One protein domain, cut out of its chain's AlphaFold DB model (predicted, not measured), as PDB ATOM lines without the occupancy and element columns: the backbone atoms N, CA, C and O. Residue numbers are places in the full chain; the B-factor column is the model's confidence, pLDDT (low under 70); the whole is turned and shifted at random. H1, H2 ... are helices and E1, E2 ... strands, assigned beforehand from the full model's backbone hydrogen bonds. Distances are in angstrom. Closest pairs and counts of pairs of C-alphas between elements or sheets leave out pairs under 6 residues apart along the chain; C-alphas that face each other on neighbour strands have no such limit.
ATOM      1  N   HIS A  48       6.035  21.269 -24.536       77.19
ATOM      2  CA  HIS A  48       7.235  21.787 -23.869       77.19
ATOM      3  C   HIS A  48       8.009  20.727 -23.080       77.19
ATOM      4  O   HIS A  48       9.228  20.697 -23.138       77.19
ATOM      5  N   LEU A  49       7.322  19.789 -22.414       73.69
ATOM      6  CA  LEU A  49       8.019  18.687 -21.740       73.69
ATOM      7  C   LEU A  49       8.637  17.710 -22.743       73.69
ATOM      8  O   LEU A  49       9.671  17.122 -22.457       73.69
ATOM      9  N   ALA A  50       8.009  17.503 -23.903       70.38
ATOM     10  CA  ALA A  50       8.580  16.644 -24.936       70.38
ATOM     11  C   ALA A  50       9.842  17.271 -25.554       70.38
ATOM     12  O   ALA A  50      10.811  16.556 -25.788       70.38
ATOM     13  N   GLU A  51       9.834  18.590 -25.764       76.50
ATOM     14  CA  GLU A  51      10.985  19.373 -26.232       76.50
ATOM     15  C   GLU A  51      12.132  19.335 -25.210       76.50
ATOM     16  O   GLU A  51      13.232  18.916 -25.554       76.50
ATOM     17  N   GLU A  52      11.861  19.617 -23.932       81.69
ATOM     18  CA  GLU A  52      12.873  19.550 -22.863       81.69
ATOM     19  C   GLU A  52      13.490  18.152 -22.717       81.69
ATOM     20  O   GLU A  52      14.694  18.011 -22.496       81.69
ATOM     21  N   ILE A  53      12.679  17.094 -22.852       74.44
ATOM     22  CA  ILE A  53      13.178  15.716 -22.833       74.44
ATOM     23  C   ILE A  53      14.058  15.458 -24.057       74.44
ATOM     24  O   ILE A  53      15.122  14.863 -23.906       74.44
ATOM     25  N   ALA A  54      13.650  15.890 -25.251       77.00
ATOM     26  CA  ALA A  54      14.444  15.711 -26.463       77.00
ATOM     27  C   ALA A  54      15.806  16.417 -26.352       77.00
ATOM     28  O   ALA A  54      16.835  15.798 -26.633       77.00
ATOM     29  N   ASP A  55      15.825  17.651 -25.849       79.25
ATOM     30  CA  ASP A  55      17.049  18.422 -25.631       79.25
ATOM     31  C   ASP A  55      17.956  17.758 -24.587       79.25
ATOM     32  O   ASP A  55      19.157  17.587 -24.807       79.25
ATOM     33  N   ALA A  56      17.378  17.292 -23.477       79.81
ATOM     34  CA  ALA A  56      18.115  16.548 -22.460       79.81
ATOM     35  C   ALA A  56      18.676  15.219 -22.996       79.81
ATOM     36  O   ALA A  56      19.769  14.810 -22.608       79.81
ATOM     37  N   MET A  57      17.961  14.545 -23.903       78.31
ATOM     38  CA  MET A  57      18.429  13.309 -24.538       78.31
ATOM     39  C   MET A  57      19.534  13.549 -25.575       78.31
ATOM     40  O   MET A  57      20.392  12.680 -25.762       78.31
ATOM     41  N   ALA A  58      19.529  14.713 -26.228       81.31
ATOM     42  CA  ALA A  58      20.555  15.139 -27.176       81.31
ATOM     43  C   ALA A  58      21.827  15.665 -26.487       81.31
ATOM     44  O   ALA A  58      22.909  15.630 -27.081       81.31
ATOM     45  N   ALA A  59      21.721  16.121 -25.235       87.38
ATOM     46  CA  ALA A  59      22.852  16.607 -24.459       87.38
ATOM     47  C   ALA A  59      23.958  15.543 -24.331       87.38
ATOM     48  O   ALA A  59      23.704  14.359 -24.084       87.38
ATOM     49  N   LYS A  60      25.212  15.981 -24.499       90.50
ATOM     50  CA  LYS A  60      26.399  15.133 -24.340       90.50
ATOM     51  C   LYS A  60      26.755  15.014 -22.863       90.50
ATOM     52  O   LYS A  60      26.930  16.016 -22.177       90.50
ATOM     53  N   THR A  61      26.911  13.785 -22.403       88.94
ATOM     54  CA  THR A  61      27.294  13.420 -21.041       88.94
ATOM     55  C   THR A  61      28.581  12.605 -21.065       88.94
ATOM     56  O   THR A  61      28.778  11.784 -21.961       88.94
ATOM     57  N   ALA A  62      29.461  12.817 -20.089       91.69
ATOM     58  CA  ALA A  62      30.650  11.991 -19.931       91.69
ATOM     59  C   ALA A  62      30.243  10.608 -19.399       91.69
ATOM     60  O   ALA A  62      29.579  10.505 -18.369       91.69
ATOM     61  N   VAL A  63      30.634   9.553 -20.111       89.88
ATOM     62  CA  VAL A  63      30.453   8.160 -19.698       89.88
ATOM     63  C   VAL A  63      31.825   7.501 -19.649       89.88
ATOM     64  O   VAL A  63      32.597   7.565 -20.609       89.88
ATOM     65  N   THR A  64      32.131   6.860 -18.524       90.94
ATOM     66  CA  THR A  64      33.357   6.078 -18.353       90.94
ATOM     67  C   THR A  64      33.156   4.697 -18.970       90.94
ATOM     68  O   THR A  64      32.294   3.932 -18.535       90.94
ATOM     69  N   GLY A  65      33.931   4.387 -20.010       84.12
ATOM     70  CA  GLY A  65      33.926   3.069 -20.640       84.12
ATOM     71  C   GLY A  65      34.593   2.000 -19.769       84.12
ATOM     72  O   GLY A  65      35.247   2.306 -18.772       84.12
ATOM     73  N   ALA A  66      34.477   0.734 -20.177       80.62
ATOM     74  CA  ALA A  66      35.138  -0.385 -19.496       80.62
ATOM     75  C   ALA A  66      36.673  -0.237 -19.451       80.62
ATOM     76  O   ALA A  66      37.307  -0.700 -18.508       80.62
ATOM     77  N   ASP A  67      37.248   0.481 -20.419       86.44
ATOM     78  CA  ASP A  67      38.683   0.776 -20.506       86.44
ATOM     79  C   ASP A  67      39.133   1.892 -19.540       86.44
ATOM     80  O   ASP A  67      40.271   2.355 -19.604       86.44
ATOM     81  N   GLY A  68      38.227   2.400 -18.696       91.12
ATOM     82  CA  GLY A  68      38.483   3.498 -17.761       91.12
ATOM     83  C   GLY A  68      38.592   4.880 -18.413       91.12
ATOM     84  O   GLY A  68      38.774   5.873 -17.714       91.12
ATOM     85  N   LYS A  69      38.469   4.971 -19.741       93.06
ATOM     86  CA  LYS A  69      38.490   6.240 -20.478       93.06
ATOM     87  C   LYS A  69      37.118   6.906 -20.450       93.06
ATOM     88  O   LYS A  69      36.097   6.259 -20.689       93.06
ATOM     89  N   GLU A  70      37.103   8.211 -20.202       93.38
ATOM     90  CA  GLU A  70      35.899   9.029 -20.318       93.38
ATOM     91  C   GLU A  70      35.649   9.386 -21.782       93.38
ATOM     92  O   GLU A  70      36.523   9.898 -22.483       93.38
ATOM     93  N   THR A  71      34.436   9.107 -22.252       92.94
ATOM     94  CA  THR A  71      33.979   9.481 -23.590       92.94
ATOM     95  C   THR A  71      32.728  10.336 -23.472       92.94
ATOM     96  O   THR A  71      31.871  10.091 -22.625       92.94
ATOM     97  N   MET A  72      32.629  11.377 -24.299       93.81
ATOM     98  CA  MET A  72      31.444  12.232 -24.346       93.81
ATOM     99  C   MET A  72      30.419  11.600 -25.280       93.81
ATOM    100  O   MET A  72      30.618  11.561 -26.494       93.81
ATOM    101  N   VAL A  73      29.322  11.118 -24.709       91.00
ATOM    102  CA  VAL A  73      28.275  10.369 -25.407       91.00
ATOM    103  C   VAL A  73      26.931  11.043 -25.149       91.00
ATOM    104  O   VAL A  73      26.713  11.563 -24.057       91.00
ATOM    105  N   SER A  74      26.016  11.077 -26.119       90.94
ATOM    106  CA  SER A  74      24.675  11.618 -25.848       90.94
ATOM    107  C   SER A  74      23.924  10.740 -24.845       90.94
ATOM    108  O   SER A  74      24.128   9.522 -24.798       90.94
ATOM    109  N   ALA A  75      23.029  11.333 -24.054       82.69
ATOM    110  CA  ALA A  75      22.243  10.587 -23.071       82.69
ATOM    111  C   ALA A  75      21.404   9.470 -23.725       82.69
ATOM    112  O   ALA A  75      21.308   8.368 -23.183       82.69
ATOM    113  N   TYR A  76      20.864   9.707 -24.928       82.62
ATOM    114  CA  TYR A  76      20.205   8.661 -25.716       82.62
ATOM    115  C   TYR A  76      21.140   7.482 -26.019       82.62
ATOM    116  O   TYR A  76      20.780   6.326 -25.794       82.62
ATOM    117  N   GLN A  77      22.358   7.758 -26.488       85.62
ATOM    118  CA  GLN A  77      23.321   6.718 -26.840       85.62
ATOM    119  C   GLN A  77      23.778   5.927 -25.605       85.62
ATOM    120  O   GLN A  77      23.896   4.705 -25.684       85.62
ATOM    121  N   ALA A  78      23.949   6.587 -24.458       86.06
ATOM    122  CA  ALA A  78      24.259   5.925 -23.191       86.06
ATOM    123  C   ALA A  78      23.143   4.956 -22.752       86.06
ATOM    124  O   ALA A  78      23.418   3.818 -22.369       86.06
ATOM    125  N   ILE A  79      21.874   5.365 -22.875       84.44
ATOM    126  CA  ILE A  79      20.716   4.509 -22.567       84.44
ATOM    127  C   ILE A  79      20.667   3.300 -23.505       84.44
ATOM    128  O   ILE A  79      20.454   2.178 -23.046       84.44
ATOM    129  N   VAL A  80      20.893   3.499 -24.807       84.75
ATOM    130  CA  VAL A  80      20.927   2.397 -25.781       84.75
ATOM    131  C   VAL A  80      22.059   1.424 -25.459       84.75
ATOM    132  O   VAL A  80      21.830   0.217 -25.434       84.75
ATOM    133  N   GLN A  81      23.259   1.917 -25.139       86.44
ATOM    134  CA  GLN A  81      24.372   1.067 -24.708       86.44
ATOM    135  C   GLN A  81      24.004   0.252 -23.466       86.44
ATOM    136  O   GLN A  81      24.210  -0.960 -23.441       86.44
ATOM    137  N   GLN A  82      23.394   0.877 -22.458       85.81
ATOM    138  CA  GLN A  82      22.948   0.184 -21.252       85.81
ATOM    139  C   GLN A  82      21.864  -0.868 -21.542       85.81
ATOM    140  O   GLN A  82      21.899  -1.964 -20.975       85.81
ATOM    141  N   LEU A  83      20.919  -0.578 -22.442       82.88
ATOM    142  CA  LEU A  83      19.907  -1.538 -22.894       82.88
ATOM    143  C   LEU A  83      20.550  -2.736 -23.592       82.88
ATOM    144  O   LEU A  83      20.222  -3.872 -23.275       82.88
ATOM    145  N   VAL A  84      21.520  -2.508 -24.477       83.81
ATOM    146  CA  VAL A  84      22.251  -3.589 -25.152       83.81
ATOM    147  C   VAL A  84      23.073  -4.407 -24.153       83.81
ATOM    148  O   VAL A  84      23.073  -5.636 -24.209       83.81
ATOM    149  N   HIS A  85      23.747  -3.757 -23.201       86.06
ATOM    150  CA  HIS A  85      24.517  -4.446 -22.166       86.06
ATOM    151  C   HIS A  85      23.632  -5.290 -21.245       86.06
ATOM    152  O   HIS A  85      23.984  -6.430 -20.949       86.06
ATOM    153  N   SER A  86      22.478  -4.767 -20.830       83.75
ATOM    154  CA  SER A  86      21.510  -5.524 -20.028       83.75
ATOM    155  C   SER A  86      20.838  -6.641 -20.830       83.75
ATOM    156  O   SER A  86      20.612  -7.719 -20.282       83.75
ATOM    157  N   ALA A  87      20.618  -6.448 -22.137       83.56
ATOM    158  CA  ALA A  87      20.046  -7.456 -23.027       83.56
ATOM    159  C   ALA A  87      20.889  -8.740 -23.115       83.56
ATOM    160  O   ALA A  87      20.323  -9.821 -23.259       83.56
ATOM    161  N   LYS A  88      22.220  -8.655 -22.955       84.25
ATOM    162  CA  LYS A  88      23.122  -9.827 -22.980       84.25
ATOM    163  C   LYS A  88      22.809 -10.875 -21.902       84.25
ATOM    164  O   LYS A  88      23.174 -12.032 -22.076       84.25
ATOM    165  N   GLY A  89      22.138 -10.491 -20.813       86.81
ATOM    166  CA  GLY A  89      21.664 -11.401 -19.760       86.81
ATOM    167  C   GLY A  89      20.150 -11.352 -19.534       86.81
ATOM    168  O   GLY A  89      19.663 -11.871 -18.529       86.81
ATOM    169  N   ALA A  90      19.410 -10.687 -20.422       89.12
ATOM    170  CA  ALA A  90      17.983 -10.444 -20.263       89.12
ATOM    171  C   ALA A  90      17.139 -11.673 -20.612       89.12
ATOM    172  O   ALA A  90      17.574 -12.615 -21.278       89.12
ATOM    173  N   LYS A  91      15.875 -11.647 -20.189       93.12
ATOM    174  CA  LYS A  91      14.906 -12.683 -20.568       93.12
ATOM    175  C   LYS A  91      14.518 -12.526 -22.045       93.12
ATOM    176  O   LYS A  91      14.430 -11.400 -22.530       93.12
ATOM    177  N   PRO A  92      14.135 -13.607 -22.749       89.31
ATOM    178  CA  PRO A  92      13.768 -13.536 -24.170       89.31
ATOM    179  C   PRO A  92      12.625 -12.549 -24.464       89.31
ATOM    180  O   PRO A  92      12.608 -11.916 -25.513       89.31
ATOM    181  N   LYS A  93      11.695 -12.349 -23.518       88.25
ATOM    182  CA  LYS A  93      10.612 -11.356 -23.645       88.25
ATOM    183  C   LYS A  93      11.116  -9.910 -23.675       88.25
ATOM    184  O   LYS A  93      10.541  -9.080 -24.367       88.25
ATOM    185  N   GLU A  94      12.162  -9.611 -22.913       85.00
ATOM    186  CA  GLU A  94      12.762  -8.275 -22.853       85.00
ATOM    187  C   GLU A  94      13.546  -7.999 -24.141       85.00
ATOM    188  O   GLU A  94      13.429  -6.918 -24.708       85.00
ATOM    189  N   ILE A  95      14.242  -9.014 -24.665       85.44
ATOM    190  CA  ILE A  95      14.924  -8.948 -25.965       85.44
ATOM    191  C   ILE A  95      13.918  -8.680 -27.091       85.44
ATOM    192  O   ILE A  95      14.142  -7.790 -27.908       85.44
ATOM    193  N   LEU A  96      12.783  -9.388 -27.110       89.88
ATOM    194  CA  LEU A  96      11.719  -9.152 -28.092       89.88
ATOM    195  C   LEU A  96      11.162  -7.726 -28.011       89.88
ATOM    196  O   LEU A  96      11.013  -7.079 -29.041       89.88
ATOM    197  N   ALA A  97      10.918  -7.204 -26.805       87.38
ATOM    198  CA  ALA A  97      10.436  -5.833 -26.637       87.38
ATOM    199  C   ALA A  97      11.435  -4.790 -27.173       87.38
ATOM    200  O   ALA A  97      11.026  -3.789 -27.764       87.38
ATOM    201  N   ILE A  98      12.738  -5.032 -26.998       83.88
ATOM    202  CA  ILE A  98      13.796  -4.180 -27.555       83.88
ATOM    203  C   ILE A  98      13.807  -4.274 -29.086       83.88
ATOM    204  O   ILE A  98      13.836  -3.240 -29.749       83.88
ATOM    205  N   LEU A  99      13.725  -5.482 -29.653       82.81
ATOM    206  CA  LEU A  99      13.674  -5.686 -31.105       82.81
ATOM    207  C   LEU A  99      12.452  -5.006 -31.739       82.81
ATOM    208  O   LEU A  99      12.597  -4.309 -32.738       82.81
ATOM    209  N   GLU A 100      11.271  -5.131 -31.129       89.88
ATOM    210  CA  GLU A 100      10.058  -4.440 -31.585       89.88
ATOM    211  C   GLU A 100      10.200  -2.914 -31.529       89.88
ATOM    212  O   GLU A 100       9.684  -2.204 -32.393       89.88
ATOM    213  N   ALA A 101      10.874  -2.386 -30.504       84.81
ATOM    214  CA  ALA A 101      11.143  -0.957 -30.405       84.81
ATOM    215  C   ALA A 101      12.121  -0.492 -31.495       84.81
ATOM    216  O   ALA A 101      11.889   0.546 -32.113       84.81
ATOM    217  N   MET A 102      13.174  -1.268 -31.774       79.06
ATOM    218  CA  MET A 102      14.134  -0.979 -32.846       79.06
ATOM    219  C   MET A 102      13.486  -1.006 -34.234       79.06
ATOM    220  O   MET A 102      13.803  -0.155 -35.067       79.06
ATOM    221  N   ASP A 103      12.565  -1.941 -34.470       82.88
ATOM    222  CA  ASP A 103      11.834  -2.059 -35.734       82.88
ATOM    223  C   ASP A 103      10.891  -0.862 -35.955       82.88
ATOM    224  O   ASP A 103      10.929  -0.214 -37.000       82.88
ATOM    225  N   LYS A 104      10.140  -0.453 -34.920       85.50
ATOM    226  CA  LYS A 104       9.283   0.753 -34.961       85.50
ATOM    227  C   LYS A 104      10.060   2.039 -35.227       85.50
ATOM    228  O   LYS A 104       9.520   2.969 -35.819       85.50
ATOM    229  N   LEU A 105      11.307   2.099 -34.768       82.06
ATOM    230  CA  LEU A 105      12.208   3.229 -34.986       82.06
ATOM    231  C   LEU A 105      12.976   3.131 -36.315       82.06
ATOM    232  O   LEU A 105      13.811   3.989 -36.589       82.06
ATOM    233  N   ALA A 106      12.716   2.102 -37.131       85.12
ATOM    234  CA  ALA A 106      13.392   1.840 -38.401       85.12
ATOM    235  C   ALA A 106      14.931   1.819 -38.291       85.12
ATOM    236  O   ALA A 106      15.641   2.138 -39.249       85.12
ATOM    237  N   VAL A 107      15.467   1.412 -37.131       78.75
ATOM    238  CA  VAL A 107      16.916   1.413 -36.860       78.75
ATOM    239  C   VAL A 107      17.652   0.520 -37.860       78.75
ATOM    240  O   VAL A 107      18.705   0.898 -38.368       78.75
ATOM    241  N   PHE A 108      17.069  -0.627 -38.221       71.12
ATOM    242  CA  PHE A 108      17.645  -1.550 -39.203       71.12
ATOM    243  C   PHE A 108      17.807  -0.933 -40.597       71.12
ATOM    244  O   PHE A 108      18.760  -1.259 -41.301       71.12
ATOM    245  N   SER A 109      16.920  -0.018 -40.987       76.00
ATOM    246  CA  SER A 109      17.001   0.680 -42.273       76.00
ATOM    247  C   SER A 109      18.195   1.629 -42.304       76.00
ATOM    248  O   SER A 109      18.976   1.609 -43.250       76.00
ATOM    249  N   VAL A 110      18.387   2.393 -41.225       79.69
ATOM    250  CA  VAL A 110      19.537   3.293 -41.061       79.69
ATOM    251  C   VAL A 110      20.844   2.498 -40.984       79.69
ATOM    252  O   VAL A 110      21.840   2.888 -41.586       79.69
ATOM    253  N   MET A 111      20.846   1.352 -40.294       72.38
ATOM    254  CA  MET A 111      22.019   0.473 -40.243       72.38
ATOM    255  C   MET A 111      22.372  -0.096 -41.617       72.38
ATOM    256  O   MET A 111      23.546  -0.135 -41.945       72.38
ATOM    257  N   ARG A 112      21.393  -0.491 -42.441       77.38
ATOM    258  CA  ARG A 112      21.656  -0.963 -43.815       77.38
ATOM    259  C   ARG A 112      22.214   0.127 -44.724       77.38
ATOM    260  O   ARG A 112      23.017  -0.183 -45.588       77.38
ATOM    261  N   GLN A 113      21.783   1.376 -44.544       77.19
ATOM    262  CA  GLN A 113      22.269   2.509 -45.339       77.19
ATOM    263  C   GLN A 113      23.683   2.945 -44.944       77.19
ATOM    264  O   GLN A 113      24.450   3.358 -45.804       77.19
ATOM    265  N   ASN A 114      24.016   2.857 -43.653       75.25
ATOM    266  CA  ASN A 114      25.340   3.209 -43.134       75.25
ATOM    267  C   ASN A 114      26.313   2.028 -43.094       75.25
ATOM    268  O   ASN A 114      27.487   2.224 -42.785       75.25
ATOM    269  N   ALA A 115      25.834   0.806 -43.330       77.75
ATOM    270  CA  ALA A 115      26.708  -0.340 -43.476       77.75
ATOM    271  C   ALA A 115      27.614  -0.071 -44.672       77.75
ATOM    272  O   ALA A 115      27.131   0.193 -45.776       77.75
TER     273      ALA A 115
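What this domain is: This is residues 48 to 115 of the 203 residues of a protein of Pseudopontixanthobacter confluentis (UniProt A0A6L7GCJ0). A loose, open arrangement has helix H2 as its stem, with H1 and the hairpin E1 E2 at its first end; H3 folds back from its other end, and H4 turns off beyond. Residues 48 to 53 and 109 to 115 stick out. The 68 printed residues, mostly helix, run H1 E1 E2 H2 H3 H4, the strands antiparallel; radius of gyration of the C-alphas 14.2 A, spans 36 by 30 by 27 A.

How they stand to each other: Start at H1, residues 48 to 58: it touches H2, residues 75 to 87, only at their ends, closest C-alphas Met 57 and Ala 75, 4.9 A. In the hairpin of E1, residues 60 to 64, and E2, residues 70 to 74, N 61 and O 73 are within hydrogen-bond range, 2.8 A. H3, residues 92 to 104, is close but not clearly touching H2, closest C-alphas Ala 87 and Ile 95, 6.1 A; they run opposite ways at 35.4 degrees, only just steep. H4, residues 107 to 114, is apart from H2. In the four helices every O i to N i+4 pair is within hydrogen-bond range.

Where its parts are: Find C-alpha 48 at (7.235, 21.787, -23.869), where H1 begins. H2 runs 18.2 A, H3 18.5 A; H4 ends at C-alpha 114, (25.340, 3.209, -43.134).

The domain as a whole: The C-alphas farthest apart, His 48 and Asp 67, are 38.0 A apart. The printed part has no cut, and no printed residue is under 70 in pLDDT.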